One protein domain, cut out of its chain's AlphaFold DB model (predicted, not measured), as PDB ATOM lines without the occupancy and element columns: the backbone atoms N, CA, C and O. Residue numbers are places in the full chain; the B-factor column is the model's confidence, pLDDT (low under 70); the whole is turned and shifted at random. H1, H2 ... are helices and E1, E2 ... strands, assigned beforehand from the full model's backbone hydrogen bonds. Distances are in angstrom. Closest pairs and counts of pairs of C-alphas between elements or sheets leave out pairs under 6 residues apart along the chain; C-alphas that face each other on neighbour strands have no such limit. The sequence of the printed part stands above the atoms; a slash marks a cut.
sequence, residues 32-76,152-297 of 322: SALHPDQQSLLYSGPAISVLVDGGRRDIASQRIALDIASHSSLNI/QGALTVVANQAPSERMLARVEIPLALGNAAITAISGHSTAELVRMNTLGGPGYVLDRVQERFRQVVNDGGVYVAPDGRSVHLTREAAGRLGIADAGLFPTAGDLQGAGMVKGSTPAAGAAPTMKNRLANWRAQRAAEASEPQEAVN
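Overview. This is residues 32 to 76 and 152 to 297 of the 322 residues of an uncharacterized protein of Endobacter medicaginis (UniProt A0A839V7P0). A small sheet of three parallel strands, E1, E4 and E5, forms the core between helix H1 on one face and helix H2 on the other, with H3, H4 and H5 round its rim. The hairpins E2-E3 and E6-E7, with H6 and H7, build out one end of the body, and from the other end the long helix H8 runs off as an arm whose residues 283 to 297 stick out. The printed part has 191 residues, with eight named helices and seven named strands in the order E1 E2 E3 H1 E4 H2 E5 H3 H4 H5 E6 E7 H6 H7 H8. The large sheet has the order E1 E4 E5, and the two hairpins are antiparallel sheets of two; the class is mixed, helices and strands. By its radius of gyration of the C-alphas, 18.2 A, the whole is compact, yet its outline is elongated, with spans of 69 by 41 by 24 A.

Along the chain. In the large sheet E1 is residues 40 to 43, with C-alpha 40 at (120.858, 135.400, 88.457); E4 is residues 153 to 158, 16.5 A long, and E5 residues 182 to 185. H1, residues 61 to 71, is 15.7 A long, and H2, residues 167 to 178, is 15.6 A. H3 is residues 190 to 200, 15.0 A, H4 residues 202 to 209 and H5 residues 211 to 219, 12.2 A. E2, residues 46 to 52, and E3, residues 55 to 60, are 16.1 A and 16.2 A long. E6 is residues 222 to 224, E7 residues 231 to 233, H6 residues 235 to 241 and H7 residues 252 to 257, with C-alpha 257 at (114.695, 147.799, 61.484). H8, residues 274 to 297, is 35.0 A long, ends with C-alpha 297 at (112.451, 150.536, 131.142) and has a kink of 27 degrees near residue 290.

Arrangement. E4 is the inner strand, parallel to E1, with N 158 and O 42 at 2.8 A, and to E5, with N 155 and O 184 at 2.9 A. The sheet has three layers, helices on both faces: H1 lies over E1 at a height of 8.8 A, and H2, also at 8.8 A, is on the opposite face. E4, H2 and E5 form a strand-helix-strand unit, two parallel neighbour strands with a helix between, with a right-handed crossover. The hub is H4: it touches H2 about perpendicular at 83 degrees, Ala 169 and Leu 206 having the closest C-alphas, 6.0 A. H3 and H4 form a helical hairpin, closest at the C-alphas of Asn 197 and Val 205, 5.9 A. H8 touches H4 with residues 274 to 278 alone, the C-alphas of Gly 203 and Arg 277 being closest at 6.5 A. H5 touches H6 at a shallow tilt of 24 degrees, opposite ways, closest at the C-alphas of Val 216 and Ala 237, 5.6 A. H6 and H7 are close but not clearly touching. In the hairpins, N 50 and O 57 of E2 and E3 are 2.9 A apart, and N 232 and O 223 of E7 and E6 2.8 A. In H1, H3, H4, H5, H6 and H7 every O i to N i+4 pair is within hydrogen-bond range; H2 has 5 of 8 and H8 18 of 20.

Size, cuts and confidence. The two C-alphas farthest apart, those of Gly 257 and Asn 297, are 69.7 A apart. Residues 77 to 151 are not printed, and C-alphas 76 and 152 are 12.6 A apart across the cut. The link from H7 to H8, 16 residues, is long. Mean pLDDT of the printed part is 86.9; residues 267 to 281 and 286 to 297 are under 70.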
ATOM      1  N   SER A  32     113.857 128.511  95.364       97.69
ATOM      2  CA  SER A  32     115.276 128.426  95.022       97.69
ATOM      3  C   SER A  32     115.511 128.568  93.518       97.69
ATOM      4  O   SER A  32     114.668 128.175  92.711       97.69
ATOM      5  N   ALA A  33     116.682 129.093  93.157       95.50
ATOM      6  CA  ALA A  33     117.178 129.131  91.789       95.50
ATOM      7  C   ALA A  33     117.117 127.741  91.139       95.50
ATOM      8  O   ALA A  33     117.481 126.739  91.759       95.50
ATOM      9  N   LEU A  34     116.655 127.690  89.890       91.75
ATOM     10  CA  LEU A  34     116.518 126.443  89.136       91.75
ATOM     11  C   LEU A  34     117.873 125.915  88.656       91.75
ATOM     12  O   LEU A  34     118.075 124.703  88.583       91.75
ATOM     13  N   HIS A  35     118.797 126.828  88.369       90.69
ATOM     14  CA  HIS A  35     120.114 126.545  87.819       90.69
ATOM     15  C   HIS A  35     121.188 127.227  88.678       90.69
ATOM     16  O   HIS A  35     121.646 128.321  88.355       90.69
ATOM     17  N   PRO A  36     121.561 126.647  89.831       82.25
ATOM     18  CA  PRO A  36     122.401 127.313  90.834       82.25
ATOM     19  C   PRO A  36     123.822 127.664  90.358       82.25
ATOM     20  O   PRO A  36     124.500 128.458  91.003       82.25
ATOM     21  N   ASP A  37     124.276 127.075  89.255       84.38
ATOM     22  CA  ASP A  37     125.546 127.343  88.577       84.38
ATOM     23  C   ASP A  37     125.478 128.512  87.578       84.38
ATOM     24  O   ASP A  37     126.508 128.956  87.067       84.38
ATOM     25  N   GLN A  38     124.281 129.032  87.309       88.19
ATOM     26  CA  GLN A  38     124.047 130.120  86.368       88.19
ATOM     27  C   GLN A  38     123.929 131.477  87.069       88.19
ATOM     28  O   GLN A  38     123.613 131.578  88.254       88.19
ATOM     29  N   GLN A  39     124.181 132.548  86.308       92.25
ATOM     30  CA  GLN A  39     123.951 133.916  86.774       92.25
ATOM     31  C   GLN A  39     122.475 134.130  87.128       92.25
ATOM     32  O   GLN A  39     121.584 133.455  86.610       92.25
ATOM     33  N   SER A  40     122.210 135.122  87.976       96.44
ATOM     34  CA  SER A  40     120.858 135.400  88.457       96.44
ATOM     35  C   SER A  40     120.498 136.874  88.338       96.44
ATOM     36  O   SER A  40     121.340 137.764  88.491       96.44
ATOM     37  N   LEU A  41     119.218 137.131  88.098       97.25
ATOM     38  CA  LEU A  41     118.633 138.457  87.992       97.25
ATOM     39  C   LEU A  41     117.902 138.835  89.277       97.25
ATOM     40  O   LEU A  41     117.158 138.039  89.851       97.25
ATOM     41  N   LEU A  42     118.071 140.094  89.666       97.69
ATOM     42  CA  LEU A  42     117.184 140.808  90.580       97.69
ATOM     43  C   LEU A  42     116.627 142.027  89.848       97.69
ATOM     44  O   LEU A  42     117.315 142.624  89.018       97.69
ATOM     45  N   TYR A  43     115.396 142.434  90.145       97.25
ATOM     46  CA  TYR A  43     114.783 143.577  89.471       97.25
ATOM     47  C   TYR A  43     113.855 144.357  90.395       97.25
ATOM     48  O   TYR A  43     113.288 143.829  91.346       97.25
ATOM     49  N   SER A  44     113.663 145.647  90.114       94.31
ATOM     50  CA  SER A  44     112.690 146.453  90.857       94.31
ATOM     51  C   SER A  44     112.308 147.732  90.126       94.31
ATOM     52  O   SER A  44     113.108 148.324  89.401       94.31
ATOM     53  N   GLY A  45     111.074 148.177  90.367       86.50
ATOM     54  CA  GLY A  45     110.570 149.480  89.941       86.50
ATOM     55  C   GLY A  45     110.344 149.631  88.430       86.50
ATOM     56  O   GLY A  45     110.390 148.651  87.682       86.50
ATOM     57  N   PRO A  46     110.049 150.860  87.980       85.06
ATOM     58  CA  PRO A  46     110.056 151.208  86.566       85.06
ATOM     59  C   PRO A  46     111.497 151.242  86.034       85.06
ATOM     60  O   PRO A  46     112.409 151.743  86.697       85.06
ATOM     61  N   ALA A  47     111.694 150.728  84.823       85.00
ATOM     62  CA  ALA A  47     112.993 150.709  84.159       85.00
ATOM     63  C   ALA A  47     113.130 151.816  83.116       85.00
ATOM     64  O   ALA A  47     114.131 152.532  83.113       85.00
ATOM     65  N   ILE A  48     112.131 151.953  82.241       88.62
ATOM     66  CA  ILE A  48     112.130 152.899  81.120       88.62
ATOM     67  C   ILE A  48     110.747 153.517  80.922       88.62
ATOM     68  O   ILE A  48     109.744 152.943  81.343       88.62
ATOM     69  N   SER A  49     110.695 154.643  80.224       88.69
ATOM     70  CA  SER A  49     109.488 155.177  79.604       88.69
ATOM     71  C   SER A  49     109.632 155.193  78.087       88.69
ATOM     72  O   SER A  49     110.709 155.488  77.558       88.69
ATOM     73  N   VAL A  50     108.526 154.958  77.393       87.50
ATOM     74  CA  VAL A  50     108.405 155.109  75.939       87.50
ATOM     75  C   VAL A  50     107.214 155.983  75.584       87.50
ATOM     76  O   VAL A  50     106.247 156.065  76.343       87.50
ATOM     77  N   LEU A  51     107.299 156.642  74.430       83.56
ATOM     78  CA  LEU A  51     106.164 157.309  73.807       83.56
ATOM     79  C   LEU A  51     105.523 156.325  72.830       83.56
ATOM     80  O   LEU A  51     106.151 155.936  71.850       83.56
ATOM     81  N   VAL A  52     104.297 155.908  73.131       78.19
ATOM     82  CA  VAL A  52     103.490 154.999  72.311       78.19
ATOM     83  C   VAL A  52     102.125 155.652  72.129       78.19
ATOM     84  O   VAL A  52     101.528 156.098  73.109       78.19
ATOM     85  N   ASP A  53     101.662 155.771  70.886       77.69
ATOM     86  CA  ASP A  53     100.363 156.367  70.531       77.69
ATOM     87  C   ASP A  53     100.126 157.778  71.113       77.69
ATOM     88  O   ASP A  53      99.027 158.135  71.529       77.69
ATOM     89  N   GLY A  54     101.184 158.594  71.193       75.31
ATOM     90  CA  GLY A  54     101.125 159.947  71.767       75.31
ATOM     91  C   GLY A  54     101.057 159.993  73.302       75.31
ATOM     92  O   GLY A  54     101.033 161.082  73.875       75.31
ATOM     93  N   GLY A  55     101.071 158.840  73.976       79.88
ATOM     94  CA  GLY A  55     101.097 158.712  75.430       79.88
ATOM     95  C   GLY A  55     102.446 158.227  75.962       79.88
ATOM     96  O   GLY A  55     103.147 157.436  75.331       79.88
ATOM     97  N   ARG A  56     102.816 158.680  77.165       84.12
ATOM     98  CA  ARG A  56     103.975 158.150  77.892       84.12
ATOM     99  C   ARG A  56     103.576 156.887  78.647       84.12
ATOM    100  O   ARG A  56     102.650 156.922  79.455       84.12
ATOM    101  N   ARG A  57     104.316 155.799  78.439       84.75
ATOM    102  CA  ARG A  57     104.129 154.528  79.145       84.75
ATOM    103  C   ARG A  57     105.409 154.104  79.845       84.75
ATOM    104  O   ARG A  57     106.456 154.025  79.206       84.75
ATOM    105  N   ASP A  58     105.303 153.781  81.128       88.44
ATOM    106  CA  ASP A  58     106.408 153.212  81.897       88.44
ATOM    107  C   ASP A  58     106.420 151.688  81.765       88.44
ATOM    108  O   ASP A  58     105.390 151.022  81.890       88.44
ATOM    109  N   ILE A  59     107.602 151.132  81.512       90.00
ATOM    110  CA  ILE A  59     107.848 149.694  81.448       90.00
ATOM    111  C   ILE A  59     108.569 149.274  82.726       90.00
ATOM    112  O   ILE A  59     109.604 149.837  83.094       90.00
ATOM    113  N   ALA A  60     108.009 148.278  83.410       91.38
ATOM    114  CA  ALA A  60     108.570 147.732  84.636       91.38
ATOM    115  C   ALA A  60     109.863 146.950  84.371       91.38
ATOM    116  O   ALA A  60     109.968 146.224  83.380       91.38
ATOM    117  N   SER A  61     110.807 147.026  85.310       94.56
ATOM    118  CA  SER A  61     112.055 146.263  85.273       94.56
ATOM    119  C   SER A  61     111.837 144.754  85.180       94.56
ATOM    120  O   SER A  61     112.593 144.083  84.489       94.56
ATOM    121  N   GLN A  62     110.767 144.236  85.796       94.88
ATOM    122  CA  GLN A  62     110.370 142.824  85.705       94.88
ATOM    123  C   GLN A  62     110.267 142.346  84.259       94.88
ATOM    124  O   GLN A  62     110.747 141.275  83.922       94.88
ATOM    125  N   ARG A  63     109.674 143.151  83.376       93.69
ATOM    126  CA  ARG A  63     109.456 142.738  81.991       93.69
ATOM    127  C   ARG A  63     110.762 142.638  81.209       93.69
ATOM    128  O   ARG A  63     110.895 141.767  80.364       93.69
ATOM    129  N   ILE A  64     111.711 143.524  81.502       94.94
ATOM    130  CA  ILE A  64     113.054 143.477  80.919       94.94
ATOM    131  C   ILE A  64     113.826 142.290  81.492       94.94
ATOM    132  O   ILE A  64     114.506 141.601  80.750       94.94
ATOM    133  N   ALA A  65     113.700 142.018  82.792       96.31
ATOM    134  CA  ALA A  65     114.324 140.854  83.410       96.31
ATOM    135  C   ALA A  65     113.781 139.534  82.832       96.31
ATOM    136  O   ALA A  65     114.570 138.647  82.534       96.31
ATOM    137  N   LEU A  66     112.468 139.433  82.600       95.00
ATOM    138  CA  LEU A  66     111.841 138.295  81.920       95.00
ATOM    139  C   LEU A  66     112.311 138.148  80.467       95.00
ATOM    140  O   LEU A  66     112.556 137.036  80.022       95.00
ATOM    141  N   ASP A  67     112.459 139.254  79.730       93.62
ATOM    142  CA  ASP A  67     113.042 139.219  78.383       93.62
ATOM    143  C   ASP A  67     114.503 138.750  78.407       93.62
ATOM    144  O   ASP A  67     114.903 137.922  77.598       93.62
ATOM    145  N   ILE A  68     115.302 139.204  79.375       94.62
ATOM    146  CA  ILE A  68     116.676 138.718  79.537       94.62
ATOM    147  C   ILE A  68     116.678 137.214  79.834       94.62
ATOM    148  O   ILE A  68     117.405 136.475  79.175       94.62
ATOM    149  N   ALA A  69     115.864 136.752  80.786       93.50
ATOM    150  CA  ALA A  69     115.778 135.340  81.167       93.50
ATOM    151  C   ALA A  69     115.213 134.439  80.051       93.50
ATOM    152  O   ALA A  69     115.533 133.262  79.990       93.50
ATOM    153  N   SER A  70     114.420 134.966  79.114       91.75
ATOM    154  CA  SER A  70     113.951 134.164  77.974       91.75
ATOM    155  C   SER A  70     115.020 133.962  76.892       91.75
ATOM    156  O   SER A  70     114.949 132.993  76.135       91.75
ATOM    157  N   HIS A  71     116.017 134.852  76.826       87.69
ATOM    158  CA  HIS A  71     117.132 134.792  75.870       87.69
ATOM    159  C   HIS A  71     118.424 134.247  76.475       87.69
ATOM    160  O   HIS A  71     119.396 134.034  75.757       87.69
ATOM    161  N   SER A  72     118.470 134.066  77.789       85.69
ATOM    162  CA  SER A  72     119.661 133.633  78.504       85.69
ATOM    163  C   SER A  72     119.256 132.685  79.613       85.69
ATOM    164  O   SER A  72     118.189 132.833  80.189       85.69
ATOM    165  N   SER A  73     120.090 131.712  79.945       87.38
ATOM    166  CA  SER A  73     119.790 130.789  81.036       87.38
ATOM    167  C   SER A  73     120.087 131.456  82.387       87.38
ATOM    168  O   SER A  73     120.958 131.025  83.129       87.38
ATOM    169  N   LEU A  74     119.485 132.611  82.660       93.50
ATOM    170  CA  LEU A  74     119.676 133.351  83.903       93.50
ATOM    171  C   LEU A  74     118.520 133.040  84.843       93.50
ATOM    172  O   LEU A  74     117.358 133.124  84.453       93.50
ATOM    173  N   ASN A  75     118.825 132.751  86.106       96.00
ATOM    174  CA  ASN A  75     117.770 132.554  87.090       96.00
ATOM    175  C   ASN A  75     117.013 133.862  87.325       96.00
ATOM    176  O   ASN A  75     117.609 134.935  87.474       96.00
ATOM    177  N   ILE A  76     115.697 133.755  87.452       97.38
ATOM    178  CA  ILE A  76     114.819 134.835  87.885       97.38
ATOM    179  C   ILE A  76     113.753 134.262  88.821       97.38
ATOM    180  O   ILE A  76     113.278 133.141  88.628       97.38
ATOM    181  N   GLN A 152     124.128 131.962  93.748       95.62
ATOM    182  CA  GLN A 152     125.580 131.853  93.766       95.62
ATOM    183  C   GLN A 152     126.180 132.691  92.629       95.62
ATOM    184  O   GLN A 152     125.488 133.090  91.692       95.62
ATOM    185  N   GLY A 153     127.480 132.966  92.710       94.44
ATOM    186  CA  GLY A 153     128.222 133.655  91.660       94.44
ATOM    187  C   GLY A 153     127.868 135.138  91.532       94.44
ATOM    188  O   GLY A 153     127.739 135.856  92.526       94.44
ATOM    189  N   ALA A 154     127.792 135.617  90.291       94.38
ATOM    190  CA  ALA A 154     127.511 137.016  89.989       94.38
ATOM    191  C   ALA A 154     126.012 137.249  89.761       94.38
ATOM    192  O   ALA A 154     125.362 136.522  89.008       94.38
ATOM    193  N   LEU A 155     125.492 138.316  90.365       96.81
ATOM    194  CA  LEU A 155     124.128 138.792  90.165       96.81
ATOM    195  C   LEU A 155     124.103 139.987  89.219       96.81
ATOM    196  O   LEU A 155     125.001 140.830  89.255       96.81
ATOM    197  N   THR A 156     123.020 140.128  88.463       97.19
ATOM    198  CA  THR A 156     122.733 141.320  87.658       97.19
ATOM    199  C   THR A 156     121.456 141.985  88.162       97.19
ATOM    200  O   THR A 156     120.414 141.344  88.284       97.19
ATOM    201  N   VAL A 157     121.525 143.287  88.454       97.50
ATOM    202  CA  VAL A 157     120.361 144.080  88.870       97.50
ATOM    203  C   VAL A 157     119.784 144.828  87.673       97.50
ATOM    204  O   VAL A 157     120.420 145.718  87.108       97.50
ATOM    205  N   VAL A 158     118.538 144.513  87.334       97.12
ATOM    206  CA  VAL A 158     117.720 145.230  86.354       97.12
ATOM    207  C   VAL A 158     116.869 146.235  87.119       97.12
ATOM    208  O   VAL A 158     115.754 145.950  87.553       97.12
ATOM    209  N   ALA A 159     117.416 147.419  87.361       94.31
ATOM    210  CA  ALA A 159     116.672 148.521  87.953       94.31
ATOM    211  C   ALA A 159     117.349 149.854  87.630       94.31
ATOM    212  O   ALA A 159     118.571 149.970  87.672       94.31
ATOM    213  N   ASN A 160     116.551 150.859  87.270       88.00
ATOM    214  CA  ASN A 160     117.053 152.180  86.888       88.00
ATOM    215  C   ASN A 160     116.986 153.166  88.069       88.00
ATOM    216  O   ASN A 160     117.976 153.817  88.433       88.00
ATOM    217  N   GLN A 161     115.796 153.251  88.671       85.62
ATOM    218  CA  GLN A 161     115.448 154.160  89.766       85.62
ATOM    219  C   GLN A 161     114.557 153.459  90.804       85.62
ATOM    220  O   GLN A 161     113.537 153.992  91.240       85.62
ATOM    221  N   ALA A 162     114.906 152.231  91.186       88.94
ATOM    222  CA  ALA A 162     114.211 151.538  92.255       88.94
ATOM    223  C   ALA A 162     114.322 152.342  93.564       88.94
ATOM    224  O   ALA A 162     115.429 152.729  93.957       88.94
ATOM    225  N   PRO A 163     113.193 152.597  94.245       87.38
ATOM    226  CA  PRO A 163     113.190 153.286  95.526       87.38
ATOM    227  C   PRO A 163     113.782 152.412  96.639       87.38
ATOM    228  O   PRO A 163     113.671 151.180  96.616       87.38
ATOM    229  N   SER A 164     114.378 153.064  97.640       88.81
ATOM    230  CA  SER A 164     115.016 152.423  98.797       88.81
ATOM    231  C   SER A 164     114.046 151.678  99.708       88.81
ATOM    232  O   SER A 164     114.470 150.953 100.601       88.81
ATOM    233  N   GLU A 165     112.747 151.856  99.511       88.75
ATOM    234  CA  GLU A 165     111.672 151.272 100.307       88.75
ATOM    235  C   GLU A 165     111.172 149.935  99.738       88.75
ATOM    236  O   GLU A 165     110.262 149.333 100.298       88.75
ATOM    237  N   ARG A 166     111.717 149.457  98.611       90.25
ATOM    238  CA  ARG A 166     111.272 148.207  97.968       90.25
ATOM    239  C   ARG A 166     112.102 146.992  98.370       90.25
ATOM    240  O   ARG A 166     113.226 147.125  98.850       90.25
ATOM    241  N   MET A 167     111.540 145.814  98.075       93.75
ATOM    242  CA  MET A 167     112.127 144.485  98.301       93.75
ATOM    243  C   MET A 167     113.610 144.416  97.925       93.75
ATOM    244  O   MET A 167     114.430 144.053  98.763       93.75
ATOM    245  N   LEU A 168     113.966 144.888  96.725       95.31
ATOM    246  CA  LEU A 168     115.350 144.911  96.248       95.31
ATOM    247  C   LEU A 168     116.323 145.571  97.230       95.31
ATOM    248  O   LEU A 168     117.384 145.033  97.521       95.31
ATOM    249  N   ALA A 169     115.961 146.739  97.759       92.69
ATOM    250  CA  ALA A 169     116.844 147.535  98.602       92.69
ATOM    251  C   ALA A 169     116.868 147.076 100.065       92.69
ATOM    252  O   ALA A 169     117.889 147.224 100.736       92.69
ATOM    253  N   ARG A 170     115.734 146.580 100.573       91.38
ATOM    254  CA  ARG A 170     115.549 146.257 101.997       91.38
ATOM    255  C   ARG A 170     115.756 144.787 102.324       91.38
ATOM    256  O   ARG A 170     116.160 144.484 103.435       91.38
ATOM    257  N   VAL A 171     115.517 143.902 101.364       94.81
ATOM    258  CA  VAL A 171     115.565 142.452 101.564       94.81
ATOM    259  C   VAL A 171     116.659 141.844 100.699       94.81
ATOM    260  O   VAL A 171     117.629 141.313 101.227       94.81
ATOM    261  N   GLU A 172     116.563 141.987  99.377       97.75
ATOM    262  CA  GLU A 172     117.394 141.205  98.452       97.75
ATOM    263  C   GLU A 172     118.866 141.598  98.499       97.75
ATOM    264  O   GLU A 172     119.720 140.740  98.689       97.75
ATOM    265  N   ILE A 173     119.183 142.889  98.370       97.06
ATOM    266  CA  ILE A 173     120.572 143.357  98.409       97.06
ATOM    267  C   ILE A 173     121.223 143.049  99.766       97.06
ATOM    268  O   ILE A 173     122.309 142.472  99.760       97.06
ATOM    269  N   PRO A 174     120.617 143.371 100.930       95.38
ATOM    270  CA  PRO A 174     121.213 143.020 102.219       95.38
ATOM    271  C   PRO A 174     121.475 141.520 102.387       95.38
ATOM    272  O   PRO A 174     122.558 141.150 102.841       95.38
ATOM    273  N   LEU A 175     120.537 140.661 101.975       97.19
ATOM    274  CA  LEU A 175     120.723 139.208 102.017       97.19
ATOM    275  C   LEU A 175     121.820 138.745 101.051       97.19
ATOM    276  O   LEU A 175     122.657 137.930 101.425       97.19
ATOM    277  N   ALA A 176     121.875 139.314  99.845       97.56
ATOM    278  CA  ALA A 176     122.906 139.006  98.861       97.56
ATOM    279  C   ALA A 176     124.311 139.375  99.363       97.56
ATOM    280  O   ALA A 176     125.257 138.630  99.134       97.56
ATOM    281  N   LEU A 177     124.453 140.487 100.092       97.00
ATOM    282  CA  LEU A 177     125.722 140.872 100.721       97.00
ATOM    283  C   LEU A 177     126.132 139.946 101.875       97.00
ATOM    284  O   LEU A 177     127.320 139.850 102.174       97.00
ATOM    285  N   GLY A 178     125.168 139.300 102.535       96.19
ATOM    286  CA  GLY A 178     125.411 138.313 103.591       96.19
ATOM    287  C   GLY A 178     125.658 136.889 103.078       96.19
ATOM    288  O   GLY A 178     126.118 136.042 103.840       96.19
ATOM    289  N   ASN A 179     125.371 136.614 101.805       97.00
ATOM    290  CA  ASN A 179     125.536 135.298 101.200       97.00
ATOM    291  C   ASN A 179     126.949 135.141 100.612       97.00
ATOM    292  O   ASN A 179     127.277 135.719  99.578       97.00
ATOM    293  N   ALA A 180     127.776 134.305 101.247       96.19
ATOM    294  CA  ALA A 180     129.161 134.067 100.835       96.19
ATOM    295  C   ALA A 180     129.309 133.414  99.447       96.19
ATOM    296  O   ALA A 180     130.384 133.501  98.853       96.19
ATOM    297  N   ALA A 181     128.261 132.768  98.924       96.75
ATOM    298  CA  ALA A 181     128.277 132.197  97.581       96.75
ATOM    299  C   ALA A 181     128.126 133.265  96.485       96.75
ATOM    300  O   ALA A 181     128.474 133.005  95.332       96.75
ATOM    301  N   ILE A 182     127.640 134.466  96.824       97.31
ATOM    302  CA  ILE A 182     127.529 135.591  95.895       97.31
ATOM    303  C   ILE A 182     128.838 136.387  95.905       97.31
ATOM    304  O   ILE A 182     129.276 136.929  96.922       97.31
ATOM    305  N   THR A 183     129.471 136.490  94.740       95.94
ATOM    306  CA  THR A 183     130.795 137.113  94.589       95.94
ATOM    307  C   THR A 183     130.719 138.545  94.068       95.94
ATOM    308  O   THR A 183     131.575 139.374  94.392       95.94
ATOM    309  N   ALA A 184     129.679 138.871  93.294       96.94
ATOM    310  CA  ALA A 184     129.474 140.202  92.738       96.94
ATOM    311  C   ALA A 184     127.992 140.525  92.503       96.94
ATOM    312  O   ALA A 184     127.185 139.635  92.247       96.94
ATOM    313  N   ILE A 185     127.651 141.815  92.524       97.56
ATOM    314  CA  ILE A 185     126.326 142.339  92.173       97.56
ATOM    315  C   ILE A 185     126.508 143.475  91.162       97.56
ATOM    316  O   ILE A 185     127.181 144.469  91.435       97.56
ATOM    317  N   SER A 186     125.938 143.314  89.968       95.44
ATOM    318  CA  SER A 186     126.045 144.227  88.823       95.44
ATOM    319  C   SER A 186     127.483 144.600  88.438       95.44
ATOM    320  O   SER A 186     127.741 145.694  87.946       95.44
ATOM    321  N   GLY A 187     128.439 143.684  88.622       93.88
ATOM    322  CA  GLY A 187     129.863 143.909  88.333       93.88
ATOM    323  C   GLY A 187     130.678 144.515  89.480       93.88
ATOM    324  O   GLY A 187     131.886 144.673  89.328       93.88
ATOM    325  N   HIS A 188     130.059 144.808  90.625       96.62
ATOM    326  CA  HIS A 188     130.761 145.227  91.839       96.62
ATOM    327  C   HIS A 188     130.970 144.035  92.764       96.62
ATOM    328  O   HIS A 188     130.032 143.281  93.017       96.62
ATOM    329  N   SER A 189     132.179 143.873  93.301       97.06
ATOM    330  CA  SER A 189     132.447 142.803  94.274       97.06
ATOM    331  C   SER A 189     131.599 142.982  95.538       97.06
ATOM    332  O   SER A 189     131.405 144.106  96.007       97.06
ATOM    333  N   THR A 190     131.143 141.889  96.151       96.56
ATOM    334  CA  THR A 190     130.405 141.972  97.427       96.56
ATOM    335  C   THR A 190     131.237 142.635  98.527       96.56
ATOM    336  O   THR A 190     130.707 143.428  99.301       96.56
ATOM    337  N   ALA A 191     132.560 142.442  98.531       95.19
ATOM    338  CA  ALA A 191     133.471 143.126  99.451       95.19
ATOM    339  C   ALA A 191     133.468 144.662  99.290       95.19
ATOM    340  O   ALA A 191     133.514 145.385 100.287       95.19
ATOM    341  N   GLU A 192     133.415 145.184  98.057       96.12
ATOM    342  CA  GLU A 192     133.237 146.623  97.795       96.12
ATOM    343  C   GLU A 192     131.900 147.112  98.350       96.12
ATOM    344  O   GLU A 192     131.856 148.096  99.092       96.12
ATOM    345  N   LEU A 193     130.821 146.394  98.048       96.75
ATOM    346  CA  LEU A 193     129.470 146.795  98.426       96.75
ATOM    347  C   LEU A 193     129.228 146.727  99.941       96.75
ATOM    348  O   LEU A 193     128.579 147.616 100.485       96.75
ATOM    349  N   VAL A 194     129.803 145.753 100.653       95.62
ATOM    350  CA  VAL A 194     129.765 145.686 102.128       95.62
ATOM    351  C   VAL A 194     130.456 146.904 102.752       95.62
ATOM    352  O   VAL A 194     129.925 147.509 103.692       95.62
ATOM    353  N   ARG A 195     131.606 147.331 102.207       93.75
ATOM    354  CA  ARG A 195     132.272 148.569 102.653       93.75
ATOM    355  C   ARG A 195     131.393 149.791 102.395       93.75
ATOM    356  O   ARG A 195     131.216 150.606 103.297       93.75
ATOM    357  N   MET A 196     130.788 149.898 101.211       93.38
ATOM    358  CA  MET A 196     129.864 150.994 100.888       93.38
ATOM    359  C   MET A 196     128.646 151.018 101.814       93.38
ATOM    360  O   MET A 196     128.265 152.087 102.290       93.38
ATOM    361  N   ASN A 197     128.074 149.852 102.121       90.50
ATOM    362  CA  ASN A 197     126.955 149.730 103.049       90.50
ATOM    363  C   ASN A 197     127.324 150.240 104.447       90.50
ATOM    364  O   ASN A 197     126.539 150.927 105.087       90.50
ATOM    365  N   THR A 198     128.541 149.950 104.905       89.50
ATOM    366  CA  THR A 198     129.030 150.407 106.214       89.50
ATOM    367  C   THR A 198     129.221 151.927 106.253       89.50
ATOM    368  O   THR A 198     128.955 152.559 107.272       89.50
ATOM    369  N   LEU A 199     129.654 152.530 105.141       86.69
ATOM    370  CA  LEU A 199     129.939 153.967 105.053       86.69
ATOM    371  C   LEU A 199     128.686 154.829 104.818       86.69
ATOM    372  O   LEU A 199     128.583 155.924 105.369       86.69
ATOM    373  N   GLY A 200     127.756 154.359 103.983       81.19
ATOM    374  CA  GLY A 200     126.619 155.151 103.495       81.19
ATOM    375  C   GLY A 200     125.245 154.491 103.650       81.19
ATOM    376  O   GLY A 200     124.228 155.120 103.358       81.19
ATOM    377  N   GLY A 201     125.186 153.249 104.125       84.56
ATOM    378  CA  GLY A 201     123.950 152.486 104.275       84.56
ATOM    379  C   GLY A 201     123.396 151.907 102.960       84.56
ATOM    380  O   GLY A 201     123.984 152.078 101.886       84.56
ATOM    381  N   PRO A 202     122.218 151.256 103.020       83.38
ATOM    382  CA  PRO A 202     121.636 150.515 101.896       83.38
ATOM    383  C   PRO A 202     121.350 151.369 100.657       83.38
ATOM    384  O   PRO A 202     121.437 150.882  99.534       83.38
ATOM    385  N   GLY A 203     121.046 152.660 100.837       85.44
ATOM    386  CA  GLY A 203     120.788 153.579  99.723       85.44
ATOM    387  C   GLY A 203     122.005 153.787  98.816       85.44
ATOM    388  O   GLY A 203     121.846 153.852  97.601       85.44
ATOM    389  N   TYR A 204     123.216 153.828  99.384       87.88
ATOM    390  CA  TYR A 204     124.456 153.972  98.610       87.88
ATOM    391  C   TYR A 204     124.747 152.719  97.785       87.88
ATOM    392  O   TYR A 204     125.146 152.815  96.625       87.88
ATOM    393  N   VAL A 205     124.521 151.544  98.375       94.38
ATOM    394  CA  VAL A 205     124.656 150.262  97.674       94.38
ATOM    395  C   VAL A 205     123.642 150.180  96.539       94.38
ATOM    396  O   VAL A 205     124.012 149.861  95.415       94.38
ATOM    397  N   LEU A 206     122.381 150.520  96.815       94.06
ATOM    398  CA  LEU A 206     121.306 150.500  95.832       94.06
ATOM    399  C   LEU A 206     121.594 151.422  94.640       94.06
ATOM    400  O   LEU A 206     121.373 151.032  93.495       94.06
ATOM    401  N   ASP A 207     122.082 152.641  94.880       92.19
ATOM    402  CA  ASP A 207     122.426 153.566  93.796       92.19
ATOM    403  C   ASP A 207     123.565 153.020  92.927       92.19
ATOM    404  O   ASP A 207     123.517 153.166  91.702       92.19
ATOM    405  N   ARG A 208     124.542 152.348  93.551       94.75
ATOM    406  CA  ARG A 208     125.695 151.744  92.881       94.75
ATOM    407  C   ARG A 208     125.314 150.542  92.022       94.75
ATOM    408  O   ARG A 208     125.644 150.511  90.844       94.75
ATOM    409  N   VAL A 209     124.573 149.574  92.563       96.06
ATOM    410  CA  VAL A 209     124.230 148.347  91.815       96.06
ATOM    411  C   VAL A 209     123.261 148.594  90.652       96.06
ATOM    412  O   VAL A 209     123.194 147.785  89.729       96.06
ATOM    413  N   GLN A 210     122.531 149.713  90.667       94.94
ATOM    414  CA  GLN A 210     121.654 150.142  89.570       94.94
ATOM    415  C   GLN A 210     122.374 150.949  88.484       94.94
ATOM    416  O   GLN A 210     121.834 151.135  87.393       94.94
ATOM    417  N   GLU A 211     123.575 151.459  88.767       93.62
ATOM    418  CA  GLU A 211     124.303 152.372  87.883       93.62
ATOM    419  C   GLU A 211     124.517 151.767  86.493       93.62
ATOM    420  O   GLU A 211     124.247 152.413  85.481       93.62
ATOM    421  N   ARG A 212     124.918 150.494  86.448       93.75
ATOM    422  CA  ARG A 212     125.205 149.775  85.204       93.75
ATOM    423  C   ARG A 212     123.973 149.642  84.307       93.75
ATOM    424  O   ARG A 212     124.048 149.905  83.109       93.75
ATOM    425  N   PHE A 213     122.818 149.307  84.884       95.69
ATOM    426  CA  PHE A 213     121.567 149.231  84.127       95.69
ATOM    427  C   PHE A 213     121.072 150.618  83.693       95.69
ATOM    428  O   PHE A 213     120.613 150.793  82.566       95.69
ATOM    429  N   ARG A 214     121.228 151.641  84.541       93.81
ATOM    430  CA  ARG A 214     120.921 153.033  84.180       93.81
ATOM    431  C   ARG A 214     121.753 153.520  82.992       93.81
ATOM    432  O   ARG A 214     121.205 154.164  82.101       93.81
ATOM    433  N   GLN A 215     123.047 153.206  82.957       92.44
ATOM    434  CA  GLN A 215     123.917 153.517  81.817       92.44
ATOM    435  C   GLN A 215     123.429 152.817  80.545       92.44
ATOM    436  O   GLN A 215     123.247 153.470  79.522       92.44
ATOM    437  N   VAL A 216     123.098 151.524  80.636       94.19
ATOM    438  CA  VAL A 216     122.502 150.767  79.526       94.19
ATOM    439  C   VAL A 216     121.240 151.442  78.983       94.19
ATOM    440  O   VAL A 216     121.105 151.586  77.769       94.19
ATOM    441  N   VAL A 217     120.337 151.903  79.850       92.44
ATOM    442  CA  VAL A 217     119.133 152.635  79.426       92.44
ATOM    443  C   VAL A 217     119.491 153.961  78.750       92.44
ATOM    444  O   VAL A 217     118.981 154.241  77.666       92.44
ATOM    445  N   ASN A 218     120.375 154.765  79.346       90.38
ATOM    446  CA  ASN A 218     120.763 156.074  78.805       90.38
ATOM    447  C   ASN A 218     121.429 155.959  77.425       90.38
ATOM    448  O   ASN A 218     121.154 156.757  76.526       90.38
ATOM    449  N   ASP A 219     122.217 154.908  77.222       91.38
ATOM    450  CA  ASP A 219     122.864 154.620  75.944       91.38
ATOM    451  C   ASP A 219     121.872 154.065  74.904       91.38
ATOM    452  O   ASP A 219     122.155 154.035  73.707       91.38
ATOM    453  N   GLY A 220     120.653 153.706  75.315       90.50
ATOM    454  CA  GLY A 220     119.616 153.158  74.441       90.50
ATOM    455  C   GLY A 220     119.666 151.673  74.232       90.50
ATOM    456  O   GLY A 220     119.323 151.209  73.158       90.50
ATOM    457  N   GLY A 221     120.099 150.939  75.242       93.81
ATOM    458  CA  GLY A 221     120.173 149.493  75.208       93.81
ATOM    459  C   GLY A 221     118.837 148.767  75.322       93.81
ATOM    460  O   GLY A 221     118.836 147.545  75.279       93.81
ATOM    461  N   VAL A 222     117.719 149.476  75.505       95.19
ATOM    462  CA  VAL A 222     116.394 148.872  75.699       95.19
ATOM    463  C   VAL A 222     115.416 149.432  74.678       95.19
ATOM    464  O   VAL A 222     115.280 150.651  74.549       95.19
ATOM    465  N   TYR A 223     114.704 148.544  73.997       95.50
ATOM    466  CA  TYR A 223     113.714 148.871  72.976       95.50
ATOM    467  C   TYR A 223     112.362 148.270  73.329       95.50
ATOM    468  O   TYR A 223     112.280 147.211  73.943       95.50
ATOM    469  N   VAL A 224     111.289 148.938  72.922       93.50
ATOM    470  CA  VAL A 224     109.912 148.488  73.133       93.50
ATOM    471  C   VAL A 224     109.210 148.420  71.787       93.50
ATOM    472  O   VAL A 224     109.368 149.309  70.950       93.50
ATOM    473  N   ALA A 225     108.451 147.351  71.566       90.88
ATOM    474  CA  ALA A 225     107.650 147.216  70.363       90.88
ATOM    475  C   ALA A 225     106.563 148.305  70.317       90.88
ATOM    476  O   ALA A 225     106.138 148.786  71.374       90.88
ATOM    477  N   PRO A 226     106.080 148.688  69.122       83.25
ATOM    478  CA  PRO A 226     105.046 149.714  68.982       83.25
ATOM    479  C   PRO A 226     103.768 149.423  69.777       83.25
ATOM    480  O   PRO A 226     103.138 150.341  70.275       83.25
ATOM    481  N   ASP A 227     103.414 148.152  69.979       83.19
ATOM    482  CA  ASP A 227     102.260 147.748  70.796       83.19
ATOM    483  C   ASP A 227     102.463 147.952  72.318       83.19
ATOM    484  O   ASP A 227     101.552 147.767  73.136       83.19
ATOM    485  N   GLY A 228     103.681 148.310  72.729       79.12
ATOM    486  CA  GLY A 228     104.080 148.474  74.116       79.12
ATOM    487  C   GLY A 228     104.102 147.169  74.916       79.12
ATOM    488  O   GLY A 228     104.152 147.248  76.150       79.12
ATOM    489  N   ARG A 229     104.039 145.985  74.282       81.00
ATOM    490  CA  ARG A 229     103.934 144.645  74.914       81.00
ATOM    491  C   ARG A 229     105.201 143.798  74.845       81.00
ATOM    492  O   ARG A 229     105.441 143.037  75.781       81.00
ATOM    493  N   SER A 230     106.055 144.010  73.854       89.06
ATOM    494  CA  SER A 230     107.391 143.401  73.827       89.06
ATOM    495  C   SER A 230     108.446 144.421  74.224       89.06
ATOM    496  O   SER A 230     108.342 145.603  73.892       89.06
ATOM    497  N   VAL A 231     109.428 143.987  75.003       93.81
ATOM    498  CA  VAL A 231     110.606 144.776  75.369       93.81
ATOM    499  C   VAL A 231     111.818 143.919  75.075       93.81
ATOM    500  O   VAL A 231     111.759 142.733  75.360       93.81
ATOM    501  N   HIS A 232     112.864 144.507  74.506       95.06
ATOM    502  CA  HIS A 232     114.084 143.795  74.161       95.06
ATOM    503  C   HIS A 232     115.313 144.568  74.620       95.06
ATOM    504  O   HIS A 232     115.405 145.790  74.441       95.06
ATOM    505  N   LEU A 233     116.256 143.844  75.212       95.75
ATOM    506  CA  LEU A 233     117.609 144.327  75.461       95.75
ATOM    507  C   LEU A 233     118.466 144.140  74.198       95.75
ATOM    508  O   LEU A 233     118.357 143.121  73.520       95.75
ATOM    509  N   THR A 234     119.342 145.093  73.874       96.81
ATOM    510  CA  THR A 234     120.297 144.893  72.771       96.81
ATOM    511  C   THR A 234     121.466 143.999  73.186       96.81
ATOM    512  O   THR A 234     121.829 143.924  74.361       96.81
ATOM    513  N   ARG A 235     122.146 143.395  72.210       97.00
ATOM    514  CA  ARG A 235     123.414 142.673  72.390       97.00
ATOM    515  C   ARG A 235     124.470 143.485  73.125       97.00
ATOM    516  O   ARG A 235     125.098 142.996  74.062       97.00
ATOM    517  N   GLU A 236     124.669 144.736  72.727       95.88
ATOM    518  CA  GLU A 236     125.665 145.625  73.330       95.88
ATOM    519  C   GLU A 236     125.294 145.960  74.776       95.88
ATOM    520  O   GLU A 236     126.154 146.126  75.640       95.88
ATOM    521  N   ALA A 237     123.998 146.071  75.053       95.69
ATOM    522  CA  ALA A 237     123.482 146.247  76.395       95.69
ATOM    523  C   ALA A 237     123.664 144.992  77.254       95.69
ATOM    524  O   ALA A 237     124.166 145.106  78.369       95.69
ATOM    525  N   ALA A 238     123.358 143.805  76.728       95.81
ATOM    526  CA  ALA A 238     123.559 142.537  77.422       95.81
ATOM    527  C   ALA A 238     125.037 142.304  77.774       95.81
ATOM    528  O   ALA A 238     125.369 142.021  78.929       95.81
ATOM    529  N   GLY A 239     125.940 142.544  76.817       94.88
ATOM    530  CA  GLY A 239     127.383 142.480  77.045       94.88
ATOM    531  C   GLY A 239     127.839 143.502  78.087       94.88
ATOM    532  O   GLY A 239     128.595 143.175  79.004       94.88
ATOM    533  N   ARG A 240     127.299 144.728  78.030       94.62
ATOM    534  CA  ARG A 240     127.542 145.739  79.063       94.62
ATOM    535  C   ARG A 240     126.993 145.360  80.418       94.62
ATOM    536  O   ARG A 240     127.583 145.846  81.365       94.62
ATOM    537  N   LEU A 241     125.960 144.530  80.556       94.44
ATOM    538  CA  LEU A 241     125.507 143.993  81.848       94.44
ATOM    539  C   LEU A 241     126.342 142.794  82.322       94.44
ATOM    540  O   LEU A 241     126.293 142.456  83.500       94.44
ATOM    541  N   GLY A 242     127.170 142.209  81.451       93.06
ATOM    542  CA  GLY A 242     127.973 141.026  81.763       93.06
ATOM    543  C   GLY A 242     127.193 139.715  81.661       93.06
ATOM    544  O   GLY A 242     127.578 138.738  82.302       93.06
ATOM    545  N   ILE A 243     126.109 139.705  80.880       93.38
ATOM    546  CA  ILE A 243     125.342 138.496  80.570       93.38
ATOM    547  C   ILE A 243     126.184 137.635  79.625       93.38
ATOM    548  O   ILE A 243     126.608 138.116  78.571       93.38
ATOM    549  N   ALA A 244     126.444 136.383  80.009       89.38
ATOM    550  CA  ALA A 244     127.327 135.480  79.265       89.38
ATOM    551  C   ALA A 244     126.855 135.268  77.814       89.38
ATOM    552  O   ALA A 244     127.646 135.383  76.879       89.38
ATOM    553  N   ASP A 245     125.550 135.082  77.623       89.50
ATOM    554  CA  ASP A 245     124.937 134.813  76.320       89.50
ATOM    555  C   ASP A 245     124.539 136.083  75.556       89.50
ATOM    556  O   ASP A 245     123.583 136.088  74.780       89.50
ATOM    557  N   ALA A 246     125.273 137.185  75.740       92.69
ATOM    558  CA  ALA A 246     124.974 138.460  75.083       92.69
ATOM    559  C   ALA A 246     124.798 138.333  73.555       92.69
ATOM    560  O   ALA A 246     124.021 139.077  72.962       92.69
ATOM    561  N   GLY A 247     125.476 137.375  72.913       93.25
ATOM    562  CA  GLY A 247     125.357 137.103  71.477       93.25
ATOM    563  C   GLY A 247     123.957 136.686  71.004       93.25
ATOM    564  O   GLY A 247     123.640 136.922  69.838       93.25
ATOM    565  N   LEU A 248     123.119 136.132  71.890       94.06
ATOM    566  CA  LEU A 248     121.743 135.713  71.586       94.06
ATOM    567  C   LEU A 248     120.767 136.889  71.471       94.06
ATOM    568  O   LEU A 248     119.676 136.739  70.926       94.06
ATOM    569  N   PHE A 249     121.164 138.066  71.946       96.06
ATOM    570  CA  PHE A 249     120.347 139.265  71.871       96.06
ATOM    571  C   PHE A 249     120.471 139.933  70.487       96.06
ATOM    572  O   PHE A 249     121.536 139.871  69.849       96.06
ATOM    573  N   PRO A 250     119.401 140.599  70.019       96.12
ATOM    574  CA  PRO A 250     119.412 141.367  68.778       96.12
ATOM    575  C   PRO A 250     120.272 142.630  68.906       96.12
ATOM    576  O   PRO A 250     120.452 143.178  69.995       96.12
ATOM    577  N   THR A 251     120.811 143.124  67.794       96.81
ATOM    578  CA  THR A 251     121.524 144.410  67.789       96.81
ATOM    579  C   THR A 251     120.539 145.580  67.807       96.81
ATOM    580  O   THR A 251     119.368 145.440  67.450       96.81
ATOM    581  N   ALA A 252     121.011 146.775  68.172       95.75
ATOM    582  CA  ALA A 252     120.196 147.991  68.086       95.75
ATOM    583  C   ALA A 252     119.635 148.234  66.667       95.75
ATOM    584  O   ALA A 252     118.501 148.694  66.525       95.75
ATOM    585  N   GLY A 253     120.413 147.902  65.630       96.06
ATOM    586  CA  GLY A 253     120.000 148.026  64.232       96.06
ATOM    587  C   GLY A 253     118.866 147.068  63.864       96.06
ATOM    588  O   GLY A 253     117.912 147.492  63.217       96.06
ATOM    589  N   ASP A 254     118.920 145.820  64.339       96.25
ATOM    590  CA  ASP A 254     117.862 144.826  64.105       96.25
ATOM    591  C   ASP A 254     116.529 145.294  64.705       96.25
ATOM    592  O   ASP A 254     115.488 145.268  64.045       96.25
ATOM    593  N   LEU A 255     116.567 145.795  65.944       96.25
ATOM    594  CA  LEU A 255     115.374 146.270  66.650       96.25
ATOM    595  C   LEU A 255     114.792 147.540  66.014       96.25
ATOM    596  O   LEU A 255     113.573 147.672  65.893       96.25
ATOM    597  N   GLN A 256     115.647 148.464  65.570       94.50
ATOM    598  CA  GLN A 256     115.214 149.646  64.819       94.50
ATOM    599  C   GLN A 256     114.607 149.272  63.465       94.50
ATOM    600  O   GLN A 256     113.562 149.808  63.102       94.50
ATOM    601  N   GLY A 257     115.221 148.330  62.742       94.69
ATOM    602  CA  GLY A 257     114.695 147.799  61.484       94.69
ATOM    603  C   GLY A 257     113.331 147.121  61.651       94.69
ATOM    604  O   GLY A 257     112.485 147.220  60.766       94.69
ATOM    605  N   ALA A 258     113.077 146.522  62.819       93.81
ATOM    606  CA  ALA A 258     111.778 145.976  63.213       93.81
ATOM    607  C   ALA A 258     110.761 147.040  63.689       93.81
ATOM    608  O   ALA A 258     109.665 146.695  64.135       93.81
ATOM    609  N   GLY A 259     111.103 148.330  63.618       93.25
ATOM    610  CA  GLY A 259     110.221 149.436  63.998       93.25
ATOM    611  C   GLY A 259     110.072 149.640  65.506       93.25
ATOM    612  O   GLY A 259     109.144 150.323  65.938       93.25
ATOM    613  N   MET A 260     110.950 149.060  66.329       94.31
ATOM    614  CA  MET A 260     110.893 149.248  67.776       94.31
ATOM    615  C   MET A 260     111.390 150.630  68.201       94.31
ATOM    616  O   MET A 260     112.294 151.219  67.607       94.31
ATOM    617  N   VAL A 261     110.834 151.122  69.304       92.31
ATOM    618  CA  VAL A 261     111.132 152.446  69.853       92.31
ATOM    619  C   VAL A 261     112.107 152.319  71.017       92.31
ATOM    620  O   VAL A 261     111.909 151.517  71.930       92.31
ATOM    621  N   LYS A 262     113.156 153.143  71.007       92.56
ATOM    622  CA  LYS A 262     114.137 153.215  72.095       92.56
ATOM    623  C   LYS A 262     113.476 153.719  73.384       92.56
ATOM    624  O   LYS A 262     112.807 154.753  73.398       92.56
ATOM    625  N   GLY A 263     113.702 152.993  74.472       89.19
ATOM    626  CA  GLY A 263     113.344 153.398  75.824       89.19
ATOM    627  C   GLY A 263     114.174 154.582  76.308       89.19
ATOM    628  O   GLY A 263     115.337 154.743  75.944       89.19
ATOM    629  N   SER A 264     113.578 155.398  77.167       86.12
ATOM    630  CA  SER A 264     114.257 156.492  77.862       86.12
ATOM    631  C   SER A 264     114.141 156.316  79.371       86.12
ATOM    632  O   SER A 264     113.258 155.611  79.855       86.12
ATOM    633  N   THR A 265     115.024 156.950  80.139       83.12
ATOM    634  CA  THR A 265     114.916 156.934  81.601       83.12
ATOM    635  C   THR A 265     113.587 157.571  82.047       83.12
ATOM    636  O   THR A 265     113.212 158.628  81.520       83.12
ATOM    637  N   PRO A 266     112.848 156.963  82.999       76.81
ATOM    638  CA  PRO A 266     111.633 157.558  83.529       76.81
ATOM    639  C   PRO A 266     111.895 158.953  84.096       76.81
ATOM    640  O   PRO A 266     112.976 159.237  84.613       76.81
ATOM    641  N   ALA A 267     110.911 159.846  83.981       65.81
ATOM    642  CA  ALA A 267     110.986 161.152  84.606       65.81
ATOM    643  C   ALA A 267     111.093 160.894  86.101       65.81
ATOM    644  O   ALA A 267     110.257 160.186  86.662       65.81
ATOM    645  N   ALA A 268     112.144 161.425  86.718       55.47
ATOM    646  CA  ALA A 268     112.357 161.243  88.137       55.47
ATOM    647  C   ALA A 268     111.159 161.844  88.887       55.47
ATOM    648  O   ALA A 268     111.042 163.063  89.012       55.47
ATOM    649  N   GLY A 269     110.272 160.995  89.407       47.62
ATOM    650  CA  GLY A 269     109.510 161.367  90.593       47.62
ATOM    651  C   GLY A 269     110.541 161.673  91.671       47.62
ATOM    652  O   GLY A 269     111.504 160.918  91.782       47.62
ATOM    653  N   ALA A 270     110.415 162.804  92.372       38.50
ATOM    654  CA  ALA A 270     111.439 163.336  93.271       38.50
ATOM    655  C   ALA A 270     111.980 162.258  94.227       38.50
ATOM    656  O   ALA A 270     111.425 162.004  95.295       38.50
ATOM    657  N   ALA A 271     113.068 161.601  93.829       45.69
ATOM    658  CA  ALA A 271     113.728 160.627  94.664       45.69
ATOM    659  C   ALA A 271     114.403 161.423  95.787       45.69
ATOM    660  O   ALA A 271     115.090 162.410  95.493       45.69
ATOM    661  N   PRO A 272     114.218 161.054  97.066       49.31
ATOM    662  CA  PRO A 272     114.885 161.749  98.152       49.31
ATOM    663  C   PRO A 272     116.388 161.747  97.879       49.31
ATOM    664  O   PRO A 272     116.960 160.714  97.520       49.31
ATOM    665  N   THR A 273     117.005 162.922  98.006       55.16
ATOM    666  CA  THR A 273     118.434 163.105  97.748       55.16
ATOM    667  C   THR A 273     119.259 162.165  98.628       55.16
ATOM    668  O   THR A 273     118.824 161.747  99.703       55.16
ATOM    669  N   MET A 274     120.486 161.860  98.206       55.84
ATOM    670  CA  MET A 274     121.408 160.995  98.953       55.84
ATOM    671  C   MET A 274     121.582 161.436 100.420       55.84
ATOM    672  O   MET A 274     121.614 160.608 101.329       55.84
ATOM    673  N   LYS A 275     121.578 162.754 100.665       53.72
ATOM    674  CA  LYS A 275     121.602 163.355 102.008       53.72
ATOM    675  C   LYS A 275     120.359 162.997 102.832       53.72
ATOM    676  O   LYS A 275     120.490 162.631 103.998       53.72
ATOM    677  N   ASN A 276     119.173 163.057 102.225       61.19
ATOM    678  CA  ASN A 276     117.913 162.714 102.886       61.19
ATOM    679  C   ASN A 276     117.839 161.212 103.196       61.19
ATOM    680  O   ASN A 276     117.390 160.828 104.272       61.19
ATOM    681  N   ARG A 277     118.350 160.359 102.299       64.12
ATOM    682  CA  ARG A 277     118.402 158.903 102.520       64.12
ATOM    683  C   ARG A 277     119.317 158.528 103.686       64.12
ATOM    684  O   ARG A 277     118.923 157.727 104.529       64.12
ATOM    685  N   LEU A 278     120.503 159.137 103.771       61.91
ATOM    686  CA  LEU A 278     121.440 158.896 104.873       61.91
ATOM    687  C   LEU A 278     120.874 159.365 106.222       61.91
ATOM    688  O   LEU A 278     121.027 158.671 107.226       61.91
ATOM    689  N   ALA A 279     120.203 160.521 106.249       67.00
ATOM    690  CA  ALA A 279     119.554 161.034 107.456       67.00
ATOM    691  C   ALA A 279     118.438 160.095 107.943       67.00
ATOM    692  O   ALA A 279     118.423 159.726 109.116       67.00
ATOM    693  N   ASN A 280     117.572 159.642 107.033       68.75
ATOM    694  CA  ASN A 280     116.491 158.712 107.355       68.75
ATOM    695  C   ASN A 280     117.028 157.364 107.855       68.75
ATOM    696  O   ASN A 280     116.519 156.830 108.834       68.75
ATOM    697  N   TRP A 281     118.090 156.839 107.236       66.38
ATOM    698  CA  TRP A 281     118.723 155.595 107.684       66.38
ATOM    699  C   TRP A 281     119.321 155.716 109.093       66.38
ATOM    700  O   TRP A 281     119.122 154.831 109.924       66.38
ATOM    701  N   ARG A 282     120.010 156.824 109.397       73.12
ATOM    702  CA  ARG A 282     120.557 157.067 110.743       73.12
ATOM    703  C   ARG A 282     119.457 157.190 111.793       73.12
ATOM    704  O   ARG A 282     119.596 156.624 112.871       73.12
ATOM    705  N   ALA A 283     118.373 157.897 111.471       72.06
ATOM    706  CA  ALA A 283     117.220 158.020 112.358       72.06
ATOM    707  C   ALA A 283     116.563 156.656 112.624       72.06
ATOM    708  O   ALA A 283     116.247 156.343 113.767       72.06
ATOM    709  N   GLN A 284     116.435 155.821 111.591       70.44
ATOM    710  CA  GLN A 284     115.884 154.474 111.712       70.44
ATOM    711  C   GLN A 284     116.755 153.577 112.610       70.44
ATOM    712  O   GLN A 284     116.249 152.980 113.553       70.44
ATOM    713  N   ARG A 285     118.079 153.558 112.392       71.19
ATOM    714  CA  ARG A 285     119.031 152.825 113.249       71.19
ATOM    715  C   ARG A 285     119.000 153.292 114.703       71.19
ATOM    716  O   ARG A 285     119.171 152.480 115.605       71.19
ATOM    717  N   ALA A 286     118.818 154.593 114.929       69.38
ATOM    718  CA  ALA A 286     118.677 155.132 116.274       69.38
ATOM    719  C   ALA A 286     117.385 154.631 116.936       69.38
ATOM    720  O   ALA A 286     117.454 154.169 118.068       69.38
ATOM    721  N   ALA A 287     116.257 154.645 116.215       67.56
ATOM    722  CA  ALA A 287     114.970 154.155 116.708       67.56
ATOM    723  C   ALA A 287     115.013 152.658 117.071       67.56
ATOM    724  O   ALA A 287     114.651 152.286 118.188       67.56
ATOM    725  N   GLU A 288     115.552 151.822 116.179       62.53
ATOM    726  CA  GLU A 288     115.732 150.375 116.384       62.53
ATOM    727  C   GLU A 288     116.655 150.055 117.574       62.53
ATOM    728  O   GLU A 288     116.454 149.070 118.279       62.53
ATOM    729  N   ALA A 289     117.658 150.898 117.839       64.69
ATOM    730  CA  ALA A 289     118.543 150.741 118.993       64.69
ATOM    731  C   ALA A 289     117.892 151.174 120.322       64.69
ATOM    732  O   ALA A 289     118.319 150.723 121.385       64.69
ATOM    733  N   SER A 290     116.871 152.037 120.281       59.09
ATOM    734  CA  SER A 290     116.139 152.509 121.466       59.09
ATOM    735  C   SER A 290     114.962 151.619 121.888       59.09
ATOM    736  O   SER A 290     114.635 151.600 123.075       59.09
ATOM    737  N   GLU A 291     114.373 150.828 120.984       53.22
ATOM    738  CA  GLU A 291     113.267 149.904 121.306       53.22
ATOM    739  C   GLU A 291     113.602 148.856 122.398       53.22
ATOM    740  O   GLU A 291     112.770 148.639 123.287       53.22
ATOM    741  N   PRO A 292     114.808 148.246 122.448       55.19
ATOM    742  CA  PRO A 292     115.190 147.358 123.549       55.19
ATOM    743  C   PRO A 292     115.239 148.084 124.899       55.19
ATOM    744  O   PRO A 292     114.907 147.505 125.933       55.19
ATOM    745  N   GLN A 293     115.624 149.362 124.902       51.75
ATOM    746  CA  GLN A 293     115.800 150.155 126.115       51.75
ATOM    747  C   GLN A 293     114.453 150.617 126.688       51.75
ATOM    748  O   GLN A 293     114.257 150.569 127.902       51.75
ATOM    749  N   GLU A 294     113.504 151.013 125.836       53.34
ATOM    750  CA  GLU A 294     112.134 151.328 126.263       53.34
ATOM    751  C   GLU A 294     111.395 150.088 126.773       53.34
ATOM    752  O   GLU A 294     110.737 150.162 127.809       53.34
ATOM    753  N   ALA A 295     111.560 148.929 126.127       53.72
ATOM    754  CA  ALA A 295     110.988 147.675 126.613       53.72
ATOM    755  C   ALA A 295     111.546 147.281 127.995       53.72
ATOM    756  O   ALA A 295     110.787 146.893 128.887       53.72
ATOM    757  N   VAL A 296     112.857 147.445 128.212       60.00
ATOM    758  CA  VAL A 296     113.504 147.207 129.515       60.00
ATOM    759  C   VAL A 296     113.041 148.218 130.568       60.00
ATOM    760  O   VAL A 296     112.745 147.828 131.698       60.00
ATOM    761  N   ASN A 297     112.919 149.500 130.219       61.97
ATOM    762  CA  ASN A 297     112.451 150.536 131.142       61.97
ATOM    763  C   ASN A 297     110.978 150.336 131.529       61.97
ATOM    764  O   ASN A 297     110.636 150.421 132.708       61.97
TER     765      ASN A 297